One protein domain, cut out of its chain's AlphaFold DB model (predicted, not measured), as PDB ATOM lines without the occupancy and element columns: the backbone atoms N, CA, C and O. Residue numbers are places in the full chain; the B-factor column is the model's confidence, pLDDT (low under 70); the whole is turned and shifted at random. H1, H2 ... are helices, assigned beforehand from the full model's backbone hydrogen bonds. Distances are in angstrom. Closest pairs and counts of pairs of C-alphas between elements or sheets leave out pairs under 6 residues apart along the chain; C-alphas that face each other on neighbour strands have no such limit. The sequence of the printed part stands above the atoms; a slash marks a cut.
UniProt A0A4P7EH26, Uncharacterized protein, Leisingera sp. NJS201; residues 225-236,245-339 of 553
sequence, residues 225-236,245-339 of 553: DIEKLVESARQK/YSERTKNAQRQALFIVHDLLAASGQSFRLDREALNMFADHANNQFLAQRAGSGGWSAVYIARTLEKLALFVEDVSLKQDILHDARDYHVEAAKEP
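What this domain is: This is residues 225 to 236 and 245 to 339 of the 553 residues of an uncharacterized protein of Leisingera sp. NJS201 (UniProt A0A4P7EH26). Three helices, H3, H4 and H5, run nearly along one direction with their centres in a triangle, and H2 crosses about perpendicular to them, packing on the part of H3 near its beginning and on H4. H4 and H5 make a close helical hairpin, H3 is beside them with few contacts, and H1 packs on H2 alone, away from the other three. The printed part has 107 residues with five named helices, H1 to H5 in chain order, and no named strand; its class is all helix. It is compact, with a radius of gyration of the C-alphas of 13.7 A, and its C-alphas span 37 by 33 by 28 A.

How they stand to each other: H1, residues 225 to 232, touches H2, residues 247 to 266, opposite ways at a shallow tilt of 27 degrees; their closest C-alphas, those of Val 230 and Lys 250, are 6.2 A apart. H2 touches H1 with residues 250 to 258 alone. H2 is the hub, touching three helices. With residues 259 to 264 alone it touches residues 277 to 281 of H3, residues 275 to 293, about perpendicular at 78 degrees; the closest C-alphas are those of Val 260 and Phe 281, 6.0 A apart. With residues 252 to 257 alone H2 touches H4, residues 301 to 311, about perpendicular at 89 degrees; the closest C-alphas, of Ala 256 and Thr 307, are 5.7 A apart. H3, H4 and H5, residues 318 to 337, form an up and down bundle, each running against the one before it. H3 and H4 are close but not clearly touching, with the C-alphas of Ala 285 and Ile 304 closest at 6.3 A. H4 and H5 form a hairpin and touch at a shallow tilt of 18 degrees, with the C-alphas of Ala 305 and Ala 328 closest at 4.1 A. H1 is apart from H3, H4 and H5, and H2 is apart from H5. Each O i to N i+4 pair is within hydrogen-bond range in H1, H3 and H5, against 15 of 16 in H2 and 6 of 7 in H4.

Where its parts are: H1 begins at C-alpha 225, (124.053, 162.079, 195.078), and is 10.6 A long from first to last C-alpha. H2 is 28.0 A long and begins at C-alpha 247, (141.334, 158.388, 194.670). H3 is 26.7 A long, H4 15.4 A and H5 29.3 A, ending at C-alpha 337, (144.209, 167.134, 164.273).

The domain as a whole: The two C-alphas farthest apart, of Ser 232 and Ala 294, are 38.7 A apart. Residues 237 to 244 are not printed, and C-alphas 236 and 245 are 10.3 A apart across the cut, which falls in the link from H1 to H2. The links H2 to H3, H3 to H4 and H4 to H5 are short. The mean pLDDT of the printed part is 89.2, and residue 236 is under 70.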
ATOM      1  N   ASP A 225     124.373 162.854 196.275       90.25
ATOM      2  CA  ASP A 225     124.053 162.079 195.078       90.25
ATOM      3  C   ASP A 225     125.287 161.811 194.196       90.25
ATOM      4  O   ASP A 225     125.527 160.661 193.816       90.25
ATOM      5  N   ILE A 226     126.129 162.819 193.943       93.69
ATOM      6  CA  ILE A 226     127.403 162.660 193.221       93.69
ATOM      7  C   ILE A 226     128.343 161.729 193.987       93.69
ATOM      8  O   ILE A 226     128.942 160.829 193.390       93.69
ATOM      9  N   GLU A 227     128.487 161.921 195.301       93.06
ATOM     10  CA  GLU A 227     129.384 161.088 196.107       93.06
ATOM     11  C   GLU A 227     128.919 159.627 196.117       93.06
ATOM     12  O   GLU A 227     129.726 158.719 195.910       93.06
ATOM     13  N   LYS A 228     127.606 159.393 196.241       92.81
ATOM     14  CA  LYS A 228     127.004 158.056 196.154       92.81
ATOM     15  C   LYS A 228     127.280 157.385 194.804       92.81
ATOM     16  O   LYS A 228     127.615 156.197 194.769       92.81
ATOM     17  N   LEU A 229     127.186 158.118 193.692       93.62
ATOM     18  CA  LEU A 229     127.527 157.593 192.363       93.62
ATOM     19  C   LEU A 229     129.012 157.222 192.261       93.62
ATOM     20  O   LEU A 229     129.356 156.125 191.817       93.62
ATOM     21  N   VAL A 230     129.915 158.099 192.701       93.00
ATOM     22  CA  VAL A 230     131.365 157.856 192.603       93.00
ATOM     23  C   VAL A 230     131.814 156.716 193.517       93.00
ATOM     24  O   VAL A 230     132.644 155.896 193.114       93.00
ATOM     25  N   GLU A 231     131.253 156.611 194.722       90.81
ATOM     26  CA  GLU A 231     131.558 155.522 195.652       90.81
ATOM     27  C   GLU A 231     130.941 154.183 195.242       90.81
ATOM     28  O   GLU A 231     131.495 153.133 195.586       90.81
ATOM     29  N   SER A 232     129.853 154.172 194.468       86.69
ATOM     30  CA  SER A 232     129.291 152.939 193.899       86.69
ATOM     31  C   SER A 232     130.018 152.485 192.627       86.69
ATOM     32  O   SER A 232     130.037 151.290 192.326       86.69
ATOM     33  N   ALA A 233     130.722 153.383 191.930       87.75
ATOM     34  CA  ALA A 233     131.451 153.055 190.710       87.75
ATOM     35  C   ALA A 233     132.546 151.992 190.935       87.75
ATOM     36  O   ALA A 233     133.375 152.062 191.850       87.75
ATOM     37  N   ARG A 234     132.584 150.987 190.055       83.56
ATOM     38  CA  ARG A 234     133.579 149.900 190.061       83.56
ATOM     39  C   ARG A 234     134.286 149.809 188.714       83.56
ATOM     40  O   ARG A 234     133.728 150.177 187.677       83.56
ATOM     41  N   GLN A 235     135.523 149.315 188.716       79.12
ATOM     42  CA  GLN A 235     136.234 149.014 187.474       79.12
ATOM     43  C   GLN A 235     135.549 147.844 186.753       79.12
ATOM     44  O   GLN A 235     135.478 146.742 187.288       79.12
ATOM     45  N   LYS A 236     135.066 148.077 185.526       69.19
ATOM     46  CA  LYS A 236     134.432 147.049 184.673       69.19
ATOM     47  C   LYS A 236     135.425 146.329 183.738       69.19
ATOM     48  O   LYS A 236     135.013 145.621 182.829       69.19
ATOM     49  N   TYR A 245     138.097 152.331 192.134       86.31
ATOM     50  CA  TYR A 245     138.901 153.345 191.463       86.31
ATOM     51  C   TYR A 245     139.880 153.986 192.454       86.31
ATOM     52  O   TYR A 245     139.563 154.161 193.630       86.31
ATOM     53  N   SER A 246     141.075 154.340 191.974       86.38
ATOM     54  CA  SER A 246     142.021 155.119 192.778       86.38
ATOM     55  C   SER A 246     141.429 156.486 193.116       86.38
ATOM     56  O   SER A 246     140.653 157.033 192.332       86.38
ATOM     57  N   GLU A 247     141.856 157.089 194.226       87.38
ATOM     58  CA  GLU A 247     141.334 158.388 194.670       87.38
ATOM     59  C   GLU A 247     141.507 159.487 193.610       87.38
ATOM     60  O   GLU A 247     140.651 160.342 193.402       87.38
ATOM     61  N   ARG A 248     142.594 159.423 192.836       85.56
ATOM     62  CA  ARG A 248     142.799 160.315 191.688       85.56
ATOM     63  C   ARG A 248     141.714 160.155 190.617       85.56
ATOM     64  O   ARG A 248     141.306 161.144 190.018       85.56
ATOM     65  N   THR A 249     141.293 158.922 190.347       89.50
ATOM     66  CA  THR A 249     140.264 158.625 189.344       89.50
ATOM     67  C   THR A 249     138.887 159.039 189.849       89.50
ATOM     68  O   THR A 249     138.169 159.704 189.109       89.50
ATOM     69  N   LYS A 250     138.578 158.754 191.121       91.69
ATOM     70  CA  LYS A 250     137.357 159.224 191.790       91.69
ATOM     71  C   LYS A 250     137.226 160.742 191.728       91.69
ATOM     72  O   LYS A 250     136.214 161.251 191.271       91.69
ATOM     73  N   ASN A 251     138.286 161.480 192.057       89.88
ATOM     74  CA  ASN A 251     138.274 162.942 191.957       89.88
ATOM     75  C   ASN A 251     138.032 163.451 190.530       89.88
ATOM     76  O   ASN A 251     137.337 164.444 190.338       89.88
ATOM     77  N   ALA A 252     138.558 162.758 189.519       89.75
ATOM     78  CA  ALA A 252     138.301 163.118 188.129       89.75
ATOM     79  C   ALA A 252     136.861 162.788 187.687       89.75
ATOM     80  O   ALA A 252     136.316 163.494 186.843       89.75
ATOM     81  N   GLN A 253     136.252 161.735 188.241       94.50
ATOM     82  CA  GLN A 253     134.840 161.395 188.040       94.50
ATOM     83  C   GLN A 253     133.923 162.415 188.723       94.50
ATOM     84  O   GLN A 253     133.045 162.957 188.058       94.50
ATOM     85  N   ARG A 254     134.191 162.761 189.994       94.56
ATOM     86  CA  ARG A 254     133.494 163.839 190.719       94.56
ATOM     87  C   ARG A 254     133.496 165.120 189.901       94.56
ATOM     88  O   ARG A 254     132.446 165.698 189.677       94.56
ATOM     89  N   GLN A 255     134.662 165.533 189.399       92.44
ATOM     90  CA  GLN A 255     134.778 166.752 188.599       92.44
ATOM     91  C   GLN A 255     133.907 166.724 187.333       92.44
ATOM     92  O   GLN A 255     133.337 167.751 186.985       92.44
ATOM     93  N   ALA A 256     133.789 165.576 186.656       94.31
ATOM     94  CA  ALA A 256     132.920 165.442 185.487       94.31
ATOM     95  C   ALA A 256     131.435 165.581 185.867       94.31
ATOM     96  O   ALA A 256     130.718 166.356 185.242       94.31
ATOM     97  N   LEU A 257     131.001 164.889 186.925       96.06
ATOM     98  CA  LEU A 257     129.618 164.940 187.413       96.06
ATOM     99  C   LEU A 257     129.241 166.331 187.935       96.06
ATOM    100  O   LEU A 257     128.154 166.814 187.646       96.06
ATOM    101  N   PHE A 258     130.162 167.008 188.624       93.94
ATOM    102  CA  PHE A 258     129.976 168.378 189.102       93.94
ATOM    103  C   PHE A 258     129.651 169.360 187.984       93.94
ATOM    104  O   PHE A 258     128.833 170.250 188.174       93.94
ATOM    105  N   ILE A 259     130.285 169.207 186.821       92.75
ATOM    106  CA  ILE A 259     130.002 170.072 185.677       92.75
ATOM    107  C   ILE A 259     128.540 169.910 185.254       92.75
ATOM    108  O   ILE A 259     127.850 170.911 185.097       92.75
ATOM    109  N   VAL A 260     128.066 168.670 185.091       94.25
ATOM    110  CA  VAL A 260     126.682 168.394 184.667       94.25
ATOM    111  C   VAL A 260     125.688 168.851 185.729       94.25
ATOM    112  O   VAL A 260     124.747 169.569 185.410       94.25
ATOM    113  N   HIS A 261     125.940 168.511 186.994       94.25
ATOM    114  CA  HIS A 261     125.148 168.973 188.131       94.25
ATOM    115  C   HIS A 261     124.984 170.488 188.128       94.25
ATOM    116  O   HIS A 261     123.872 171.001 188.203       94.25
ATOM    117  N   ASP A 262     126.086 171.213 187.978       87.56
ATOM    118  CA  ASP A 262     126.033 172.659 188.011       87.56
ATOM    119  C   ASP A 262     125.349 173.277 186.776       87.56
ATOM    120  O   ASP A 262     124.830 174.391 186.867       87.56
ATOM    121  N   LEU A 263     125.373 172.597 185.622       88.38
ATOM    122  CA  LEU A 263     124.644 173.007 184.415       88.38
ATOM    123  C   LEU A 263     123.134 172.806 184.582       88.38
ATOM    124  O   LEU A 263     122.360 173.696 184.230       88.38
ATOM    125  N   LEU A 264     122.721 171.675 185.156       88.75
ATOM    126  CA  LEU A 264     121.321 171.377 185.462       88.75
ATOM    127  C   LEU A 264     120.763 172.348 186.498       88.75
ATOM    128  O   LEU A 264     119.742 172.992 186.252       88.75
ATOM    129  N   ALA A 265     121.497 172.556 187.593       85.94
ATOM    130  CA  ALA A 265     121.143 173.537 188.611       85.94
ATOM    131  C   ALA A 265     121.036 174.953 188.009       85.94
ATOM    132  O   ALA A 265     120.112 175.703 188.328       85.94
ATOM    133  N   ALA A 266     121.891 175.283 187.023       79.00
ATOM    134  CA  ALA A 266     121.790 176.535 186.273       79.00
ATOM    135  C   ALA A 266     120.463 176.746 185.558       79.00
ATOM    136  O   ALA A 266     120.024 177.890 185.415       79.00
ATOM    137  N   SER A 267     119.831 175.658 185.138       78.88
ATOM    138  CA  SER A 267     118.569 175.667 184.405       78.88
ATOM    139  C   SER A 267     117.373 175.337 185.298       78.88
ATOM    140  O   SER A 267     116.271 175.161 184.792       78.88
ATOM    141  N   GLY A 268     117.571 175.285 186.624       87.06
ATOM    142  CA  GLY A 268     116.524 174.953 187.591       87.06
ATOM    143  C   GLY A 268     116.128 173.475 187.591       87.06
ATOM    144  O   GLY A 268     115.048 173.137 188.064       87.06
ATOM    145  N   GLN A 269     116.976 172.597 187.053       85.69
ATOM    146  CA  GLN A 269     116.715 171.165 186.953       85.69
ATOM    147  C   GLN A 269     117.423 170.393 188.069       85.69
ATOM    148  O   GLN A 269     118.544 170.714 188.467       85.69
ATOM    149  N   SER A 270     116.764 169.344 188.564       91.25
ATOM    150  CA  SER A 270     117.358 168.389 189.505       91.25
ATOM    151  C   SER A 270     118.437 167.546 188.823       91.25
ATOM    152  O   SER A 270     118.313 167.237 187.639       91.25
ATOM    153  N   PHE A 271     119.445 167.100 189.571       94.12
ATOM    154  CA  PHE A 271     120.527 166.296 189.011       94.12
ATOM    155  C   PHE A 271     120.044 164.929 188.507       94.12
ATOM    156  O   PHE A 271     119.579 164.093 189.282       94.12
ATOM    157  N   ARG A 272     120.173 164.707 187.194       93.38
ATOM    158  CA  ARG A 272     119.900 163.447 186.489       93.38
ATOM    159  C   ARG A 272     120.877 163.313 185.321       93.38
ATOM    160  O   ARG A 272     121.376 164.312 184.816       93.38
ATOM    161  N   LEU A 273     121.187 162.087 184.911       94.31
ATOM    162  CA  LEU A 273     122.055 161.812 183.756       94.31
ATOM    163  C   LEU A 273     121.235 161.232 182.601       94.31
ATOM    164  O   LEU A 273     121.472 160.111 182.155       94.31
ATOM    165  N   ASP A 274     120.244 162.000 182.161       94.06
ATOM    166  CA  ASP A 274     119.381 161.694 181.022       94.06
ATOM    167  C   ASP A 274     119.825 162.449 179.754       94.06
ATOM    168  O   ASP A 274     120.863 163.122 179.720       94.06
ATOM    169  N   ARG A 275     119.063 162.287 178.664       91.75
ATOM    170  CA  ARG A 275     119.394 162.872 177.357       91.75
ATOM    171  C   ARG A 275     119.428 164.400 177.402       91.75
ATOM    172  O   ARG A 275     120.284 165.001 176.761       91.75
ATOM    173  N   GLU A 276     118.544 165.027 178.171       89.38
ATOM    174  CA  GLU A 276     118.492 166.485 178.294       89.38
ATOM    175  C   GLU A 276     119.733 167.026 179.016       89.38
ATOM    176  O   GLU A 276     120.416 167.909 178.490       89.38
ATOM    177  N   ALA A 277     120.102 166.421 180.150       92.50
ATOM    178  CA  ALA A 277     121.312 166.774 180.890       92.50
ATOM    179  C   ALA A 277     122.583 166.686 180.034       92.50
ATOM    180  O   ALA A 277     123.482 167.530 180.121       92.50
ATOM    181  N   LEU A 278     122.664 165.656 179.194       92.56
ATOM    182  CA  LEU A 278     123.814 165.429 178.327       92.56
ATOM    183  C   LEU A 278     123.830 166.349 177.112       92.56
ATOM    184  O   LEU A 278     124.911 166.803 176.749       92.56
ATOM    185  N   ASN A 279     122.674 166.708 176.552       84.06
ATOM    186  CA  ASN A 279     122.586 167.747 175.524       84.06
ATOM    187  C   ASN A 279     123.079 169.096 176.068       84.06
ATOM    188  O   ASN A 279     123.898 169.761 175.436       84.06
ATOM    189  N   MET A 280     122.675 169.465 177.289       86.88
ATOM    190  CA  MET A 280     123.175 170.677 177.949       86.88
ATOM    191  C   MET A 280     124.690 170.633 178.182       86.88
ATOM    192  O   MET A 280     125.388 171.638 178.007       86.88
ATOM    193  N   PHE A 281     125.219 169.470 178.575       94.19
ATOM    194  CA  PHE A 281     126.660 169.274 178.687       94.19
ATOM    195  C   PHE A 281     127.361 169.381 177.329       94.19
ATOM    196  O   PHE A 281     128.401 170.033 177.254       94.19
ATOM    197  N   ALA A 282     126.816 168.778 176.272       86.06
ATOM    198  CA  ALA A 282     127.381 168.805 174.927       86.06
ATOM    199  C   ALA A 282     127.451 170.240 174.382       86.06
ATOM    200  O   ALA A 282     128.515 170.667 173.928       86.06
ATOM    201  N   ASP A 283     126.382 171.023 174.543       83.44
ATOM    202  CA  ASP A 283     126.359 172.447 174.202       83.44
ATOM    203  C   ASP A 283     127.423 173.224 174.983       83.44
ATOM    204  O   ASP A 283     128.187 174.015 174.420       83.44
ATOM    205  N   HIS A 284     127.517 172.991 176.296       91.38
ATOM    206  CA  HIS A 284     128.544 173.619 177.121       91.38
ATOM    207  C   HIS A 284     129.957 173.236 176.663       91.38
ATOM    208  O   HIS A 284     130.811 174.111 176.524       91.38
ATOM    209  N   ALA A 285     130.206 171.955 176.397       91.31
ATOM    210  CA  ALA A 285     131.491 171.444 175.945       91.31
ATOM    211  C   ALA A 285     131.888 172.028 174.583       91.31
ATOM    212  O   ALA A 285     133.017 172.494 174.440       91.31
ATOM    213  N   ASN A 286     130.958 172.096 173.626       86.19
ATOM    214  CA  ASN A 286     131.189 172.716 172.324       86.19
ATOM    215  C   ASN A 286     131.520 174.211 172.469       86.19
ATOM    216  O   ASN A 286     132.483 174.704 171.888       86.19
ATOM    217  N   ASN A 287     130.807 174.931 173.338       83.69
ATOM    218  CA  ASN A 287     131.112 176.333 173.629       83.69
ATOM    219  C   ASN A 287     132.503 176.515 174.249       83.69
ATOM    220  O   ASN A 287     133.239 177.428 173.873       83.69
ATOM    221  N   GLN A 288     132.889 175.632 175.174       92.00
ATOM    222  CA  GLN A 288     134.237 175.618 175.744       92.00
ATOM    223  C   GLN A 288     135.296 175.278 174.688       92.00
ATOM    224  O   GLN A 288     136.398 175.824 174.737       92.00
ATOM    225  N   PHE A 289     134.983 174.414 173.726       89.06
ATOM    226  CA  PHE A 289     135.881 174.090 172.624       89.06
ATOM    227  C   PHE A 289     136.086 175.282 171.684       89.06
ATOM    228  O   PHE A 289     137.223 175.649 171.383       89.06
ATOM    229  N   LEU A 290     135.004 175.951 171.284       82.50
ATOM    230  CA  LEU A 290     135.062 177.158 170.457       82.50
ATOM    231  C   LEU A 290     135.835 178.285 171.157       82.50
ATOM    232  O   LEU A 290     136.694 178.912 170.538       82.50
ATOM    233  N   ALA A 291     135.611 178.487 172.459       77.44
ATOM    234  CA  ALA A 291     136.375 179.437 173.270       77.44
ATOM    235  C   ALA A 291     137.878 179.102 173.303       77.44
ATOM    236  O   ALA A 291     138.725 179.991 173.208       77.44
ATOM    237  N   GLN A 292     138.230 177.814 173.385       86.38
ATOM    238  CA  GLN A 292     139.622 177.373 173.325       86.38
ATOM    239  C   GLN A 292     140.262 177.692 171.967       86.38
ATOM    240  O   GLN A 292     141.404 178.153 171.939       86.38
ATOM    241  N   ARG A 293     139.542 177.490 170.854       79.75
ATOM    242  CA  ARG A 293     140.027 177.825 169.500       79.75
ATOM    243  C   ARG A 293     140.139 179.331 169.270       79.75
ATOM    244  O   ARG A 293     141.043 179.763 168.567       79.75
ATOM    245  N   ALA A 294     139.278 180.120 169.908       75.88
ATOM    246  CA  ALA A 294     139.339 181.580 169.891       75.88
ATOM    247  C   ALA A 294     140.403 182.169 170.844       75.88
ATOM    248  O   ALA A 294     140.550 183.385 170.918       75.88
ATOM    249  N   GLY A 295     141.123 181.339 171.611       74.81
ATOM    250  CA  GLY A 295     142.138 181.796 172.566       74.81
ATOM    251  C   GLY A 295     141.577 182.450 173.836       74.81
ATOM    252  O   GLY A 295     142.344 182.956 174.652       74.81
ATOM    253  N   SER A 296     140.261 182.407 174.062       74.12
ATOM    254  CA  SER A 296     139.594 183.067 175.194       74.12
ATOM    255  C   SER A 296     139.553 182.221 176.474       74.12
ATOM    256  O   SER A 296     138.804 182.531 177.398       74.12
ATOM    257  N   GLY A 297     140.349 181.148 176.533       76.25
ATOM    258  CA  GLY A 297     140.316 180.160 177.606       76.25
ATOM    259  C   GLY A 297     139.096 179.245 177.485       76.25
ATOM    260  O   GLY A 297     137.956 179.685 177.594       76.25
ATOM    261  N   GLY A 298     139.337 177.956 177.260       88.69
ATOM    262  CA  GLY A 298     138.281 176.965 177.113       88.69
ATOM    263  C   GLY A 298     138.781 175.551 177.381       88.69
ATOM    264  O   GLY A 298     139.768 175.346 178.095       88.69
ATOM    265  N   TRP A 299     138.094 174.553 176.830       92.50
ATOM    266  CA  TRP A 299     138.466 173.146 176.976       92.50
ATOM    267  C   TRP A 299     139.053 172.608 175.677       92.50
ATOM    268  O   TRP A 299     138.485 172.774 174.605       92.50
ATOM    269  N   SER A 300     140.186 171.911 175.771       90.44
ATOM    270  CA  SER A 300     140.720 171.144 174.640       90.44
ATOM    271  C   SER A 300     139.793 169.976 174.289       90.44
ATOM    272  O   SER A 300     139.242 169.364 175.209       90.44
ATOM    273  N   ALA A 301     139.755 169.568 173.020       91.75
ATOM    274  CA  ALA A 301     139.000 168.395 172.568       91.75
ATOM    275  C   ALA A 301     139.301 167.124 173.399       91.75
ATOM    276  O   ALA A 301     138.385 166.465 173.882       91.75
ATOM    277  N   VAL A 302     140.576 166.857 173.731       92.31
ATOM    278  CA  VAL A 302     140.974 165.728 174.612       92.31
ATOM    279  C   VAL A 302     140.311 165.787 175.990       92.31
ATOM    280  O   VAL A 302     139.987 164.757 176.585       92.31
ATOM    281  N   TYR A 303     140.171 166.987 176.556       93.44
ATOM    282  CA  TYR A 303     139.546 167.162 177.865       93.44
ATOM    283  C   TYR A 303     138.049 166.859 177.794       93.44
ATOM    284  O   TYR A 303     137.539 166.178 178.683       93.44
ATOM    285  N   ILE A 304     137.378 167.312 176.732       95.25
ATOM    286  CA  ILE A 304     135.960 167.040 176.480       95.25
ATOM    287  C   ILE A 304     135.736 165.539 176.307       95.25
ATOM    288  O   ILE A 304     134.990 164.960 177.096       95.25
ATOM    289  N   ALA A 305     136.470 164.895 175.395       95.00
ATOM    290  CA  ALA A 305     136.395 163.453 175.157       95.00
ATOM    291  C   ALA A 305     136.549 162.649 176.458       95.00
ATOM    292  O   ALA A 305     135.699 161.840 176.824       95.00
ATOM    293  N   ARG A 306     137.585 162.952 177.251       95.38
ATOM    294  CA  ARG A 306     137.813 162.292 178.548       95.38
ATOM    295  C   ARG A 306     136.752 162.608 179.593       95.38
ATOM    296  O   ARG A 306     136.695 161.915 180.608       95.38
ATOM    297  N   THR A 307     136.021 163.705 179.466       96.25
ATOM    298  CA  THR A 307     134.938 164.051 180.393       96.25
ATOM    299  C   THR A 307     133.685 163.265 180.025       96.25
ATOM    300  O   THR A 307     133.145 162.600 180.905       96.25
ATOM    301  N   LEU A 308     133.334 163.209 178.738       96.00
ATOM    302  CA  LEU A 308     132.271 162.356 178.192       96.00
ATOM    303  C   LEU A 308     132.481 160.879 178.566       96.00
ATOM    304  O   LEU A 308     131.594 160.257 179.143       96.00
ATOM    305  N   GLU A 309     133.693 160.340 178.387       95.38
ATOM    306  CA  GLU A 309     134.042 158.967 178.799       95.38
ATOM    307  C   GLU A 309     133.796 158.698 180.290       95.38
ATOM    308  O   GLU A 309     133.431 157.587 180.677       95.38
ATOM    309  N   LYS A 310     134.028 159.699 181.151       95.38
ATOM    310  CA  LYS A 310     133.774 159.567 182.591       95.38
ATOM    311  C   LYS A 310     132.286 159.629 182.896       95.38
ATOM    312  O   LYS A 310     131.848 158.855 183.737       95.38
ATOM    313  N   LEU A 311     131.536 160.506 182.228       95.69
ATOM    314  CA  LEU A 311     130.082 160.597 182.373       95.69
ATOM    315  C   LEU A 311     129.397 159.303 181.923       95.69
ATOM    316  O   LEU A 311     128.569 158.774 182.655       95.69
ATOM    317  N   ALA A 312     129.841 158.710 180.812       94.94
ATOM    318  CA  ALA A 312     129.333 157.442 180.281       94.94
ATOM    319  C   ALA A 312     129.435 156.251 181.261       94.94
ATOM    320  O   ALA A 312     128.793 155.217 181.059       94.94
ATOM    321  N   LEU A 313     130.242 156.350 182.327       93.56
ATOM    322  CA  LEU A 313     130.292 155.333 183.387       93.56
ATOM    323  C   LEU A 313     129.046 155.330 184.278       93.56
ATOM    324  O   LEU A 313     128.782 154.306 184.908       93.56
ATOM    325  N   PHE A 314     128.333 156.454 184.335       94.75
ATOM    326  CA  PHE A 314     127.210 156.716 185.236       94.75
ATOM    327  C   PHE A 314     125.860 156.799 184.511       94.75
ATOM    328  O   PHE A 314     124.837 156.947 185.165       94.75
ATOM    329  N   VAL A 315     125.853 156.698 183.180       94.38
ATOM    330  CA  VAL A 315     124.629 156.671 182.369       94.38
ATOM    331  C   VAL A 315     124.107 155.239 182.296       94.38
ATOM    332  O   VAL A 315     124.842 154.326 181.900       94.38
ATOM    333  N   GLU A 316     122.855 155.053 182.716       92.62
ATOM    334  CA  GLU A 316     122.185 153.748 182.755       92.62
ATOM    335  C   GLU A 316     121.635 153.341 181.384       92.62
ATOM    336  O   GLU A 316     121.786 152.184 180.986       92.62
ATOM    337  N   ASP A 317     121.070 154.296 180.638       93.81
ATOM    338  CA  ASP A 317     120.550 154.071 179.289       93.81
ATOM    339  C   ASP A 317     121.681 153.693 178.316       93.81
ATOM    340  O   ASP A 317     122.669 154.415 178.142       93.81
ATOM    341  N   VAL A 318     121.543 152.526 177.683       93.75
ATOM    342  CA  VAL A 318     122.574 151.949 176.811       93.75
ATOM    343  C   VAL A 318     122.737 152.740 175.516       93.75
ATOM    344  O   VAL A 318     123.874 152.937 175.086       93.75
ATOM    345  N   SER A 319     121.638 153.197 174.912       91.94
ATOM    346  CA  SER A 319     121.669 153.977 173.669       91.94
ATOM    347  C   SER A 319     122.321 155.331 173.924       91.94
ATOM    348  O   SER A 319     123.286 155.690 173.260       91.94
ATOM    349  N   LEU A 320     121.895 156.025 174.975       92.00
ATOM    350  CA  LEU A 320     122.453 157.315 175.361       92.00
ATOM    351  C   LEU A 320     123.939 157.221 175.719       92.00
ATOM    352  O   LEU A 320     124.746 158.079 175.370       92.00
ATOM    353  N   LYS A 321     124.337 156.141 176.393       94.88
ATOM    354  CA  LYS A 321     125.745 155.865 176.662       94.88
ATOM    355  C   LYS A 321     126.550 155.647 175.378       94.88
ATOM    356  O   LYS A 321     127.709 156.060 175.329       94.88
ATOM    357  N   GLN A 322     125.988 154.965 174.381       92.25
ATOM    358  CA  GLN A 322     126.635 154.789 173.080       92.25
ATOM    359  C   GLN A 322     126.787 156.130 172.357       92.25
ATOM    360  O   GLN A 322     127.889 156.395 171.878       92.25
ATOM    361  N   ASP A 323     125.762 156.984 172.386       87.88
ATOM    362  CA  ASP A 323     125.792 158.335 171.810       87.88
ATOM    363  C   ASP A 323     126.939 159.168 172.422       87.88
ATOM    364  O   ASP A 323     127.819 159.644 171.713       87.88
ATOM    365  N   ILE A 324     127.048 159.230 173.756       94.31
ATOM    366  CA  ILE A 324     128.142 159.953 174.445       94.31
ATOM    367  C   ILE A 324     129.526 159.419 174.068       94.31
ATOM    368  O   ILE A 324     130.503 160.166 173.981       94.31
ATOM    369  N   LEU A 325     129.653 158.097 173.934       94.06
ATOM    370  CA  LEU A 325     130.919 157.477 173.554       94.06
ATOM    371  C   LEU A 325     131.249 157.727 172.080       94.06
ATOM    372  O   LEU A 325     132.433 157.753 171.745       94.06
ATOM    373  N   HIS A 326     130.243 157.906 171.223       89.44
ATOM    374  CA  HIS A 326     130.415 158.362 169.850       89.44
ATOM    375  C   HIS A 326     130.939 159.802 169.832       89.44
ATOM    376  O   HIS A 326     132.038 160.021 169.331       89.44
ATOM    377  N   ASP A 327     130.283 160.725 170.539       90.00
ATOM    378  CA  ASP A 327     130.749 162.112 170.674       90.00
ATOM    379  C   ASP A 327     132.181 162.179 171.229       90.00
ATOM    380  O   ASP A 327     133.032 162.939 170.762       90.00
ATOM    381  N   ALA A 328     132.497 161.347 172.228       93.75
ATOM    382  CA  ALA A 328     133.844 161.272 172.779       93.75
ATOM    383  C   ALA A 328     134.881 160.852 171.724       93.75
ATOM    384  O   ALA A 328     136.004 161.359 171.746       93.75
ATOM    385  N   ARG A 329     134.526 159.940 170.806       93.12
ATOM    386  CA  ARG A 329     135.391 159.547 169.683       93.12
ATOM    387  C   ARG A 329     135.564 160.691 168.696       93.12
ATOM    388  O   ARG A 329     136.702 160.934 168.308       93.12
ATOM    389  N   ASP A 330     134.510 161.428 168.370       87.12
ATOM    390  CA  ASP A 330     134.600 162.583 167.469       87.12
ATOM    391  C   ASP A 330     135.544 163.649 168.033       87.12
ATOM    392  O   ASP A 330     136.451 164.124 167.346       87.12
ATOM    393  N   TYR A 331     135.453 163.937 169.334       92.12
ATOM    394  CA  TYR A 331     136.414 164.821 169.996       92.12
ATOM    395  C   TYR A 331     137.834 164.238 170.066       92.12
ATOM    396  O   TYR A 331     138.798 165.004 170.082       92.12
ATOM    397  N   HIS A 332     138.021 162.914 170.095       91.69
ATOM    398  CA  HIS A 332     139.358 162.322 169.939       91.69
ATOM    399  C   HIS A 332     139.898 162.493 168.515       91.69
ATOM    400  O   HIS A 332     141.088 162.768 168.362       91.69
ATOM    401  N   VAL A 333     139.049 162.381 167.490       86.44
ATOM    402  CA  VAL A 333     139.419 162.646 166.090       86.44
ATOM    403  C   VAL A 333     139.824 164.111 165.919       86.44
ATOM    404  O   VAL A 333     140.893 164.388 165.379       86.44
ATOM    405  N   GLU A 334     139.045 165.051 166.454       86.50
ATOM    406  CA  GLU A 334     139.406 166.475 166.458       86.50
ATOM    407  C   GLU A 334     140.698 166.736 167.241       86.50
ATOM    408  O   GLU A 334     141.587 167.451 166.779       86.50
ATOM    409  N   ALA A 335     140.865 166.096 168.399       85.88
ATOM    410  CA  ALA A 335     142.090 166.200 169.180       85.88
ATOM    411  C   ALA A 335     143.336 165.692 168.442       85.88
ATOM    412  O   ALA A 335     144.428 166.194 168.703       85.88
ATOM    413  N   ALA A 336     143.194 164.700 167.560       82.81
ATOM    414  CA  ALA A 336     144.299 164.173 166.765       82.81
ATOM    415  C   ALA A 336     144.762 165.157 165.675       82.81
ATOM    416  O   ALA A 336     145.929 165.119 165.283       82.81
ATOM    417  N   LYS A 337     143.878 166.058 165.222       82.12
ATOM    418  CA  LYS A 337     144.209 167.134 164.273       82.12
ATOM    419  C   LYS A 337     145.002 168.262 164.933       82.12
ATOM    420  O   LYS A 337     145.757 168.968 164.270       82.12
ATOM    421  N   GLU A 338     144.839 168.449 166.240       73.50
ATOM    422  CA  GLU A 338     145.527 169.498 166.982       73.50
ATOM    423  C   GLU A 338     146.940 169.074 167.419       73.50
ATOM    424  O   GLU A 338     147.105 168.022 168.043       73.50
ATOM    425  N   PRO A 339     147.971 169.923 167.228       73.56
ATOM    426  CA  PRO A 339     149.284 169.638 167.791       73.56
ATOM    427  C   PRO A 339     149.173 169.588 169.313       73.56
ATOM    428  O   PRO A 339     148.569 170.477 169.936       73.56
TER     429      PRO A 339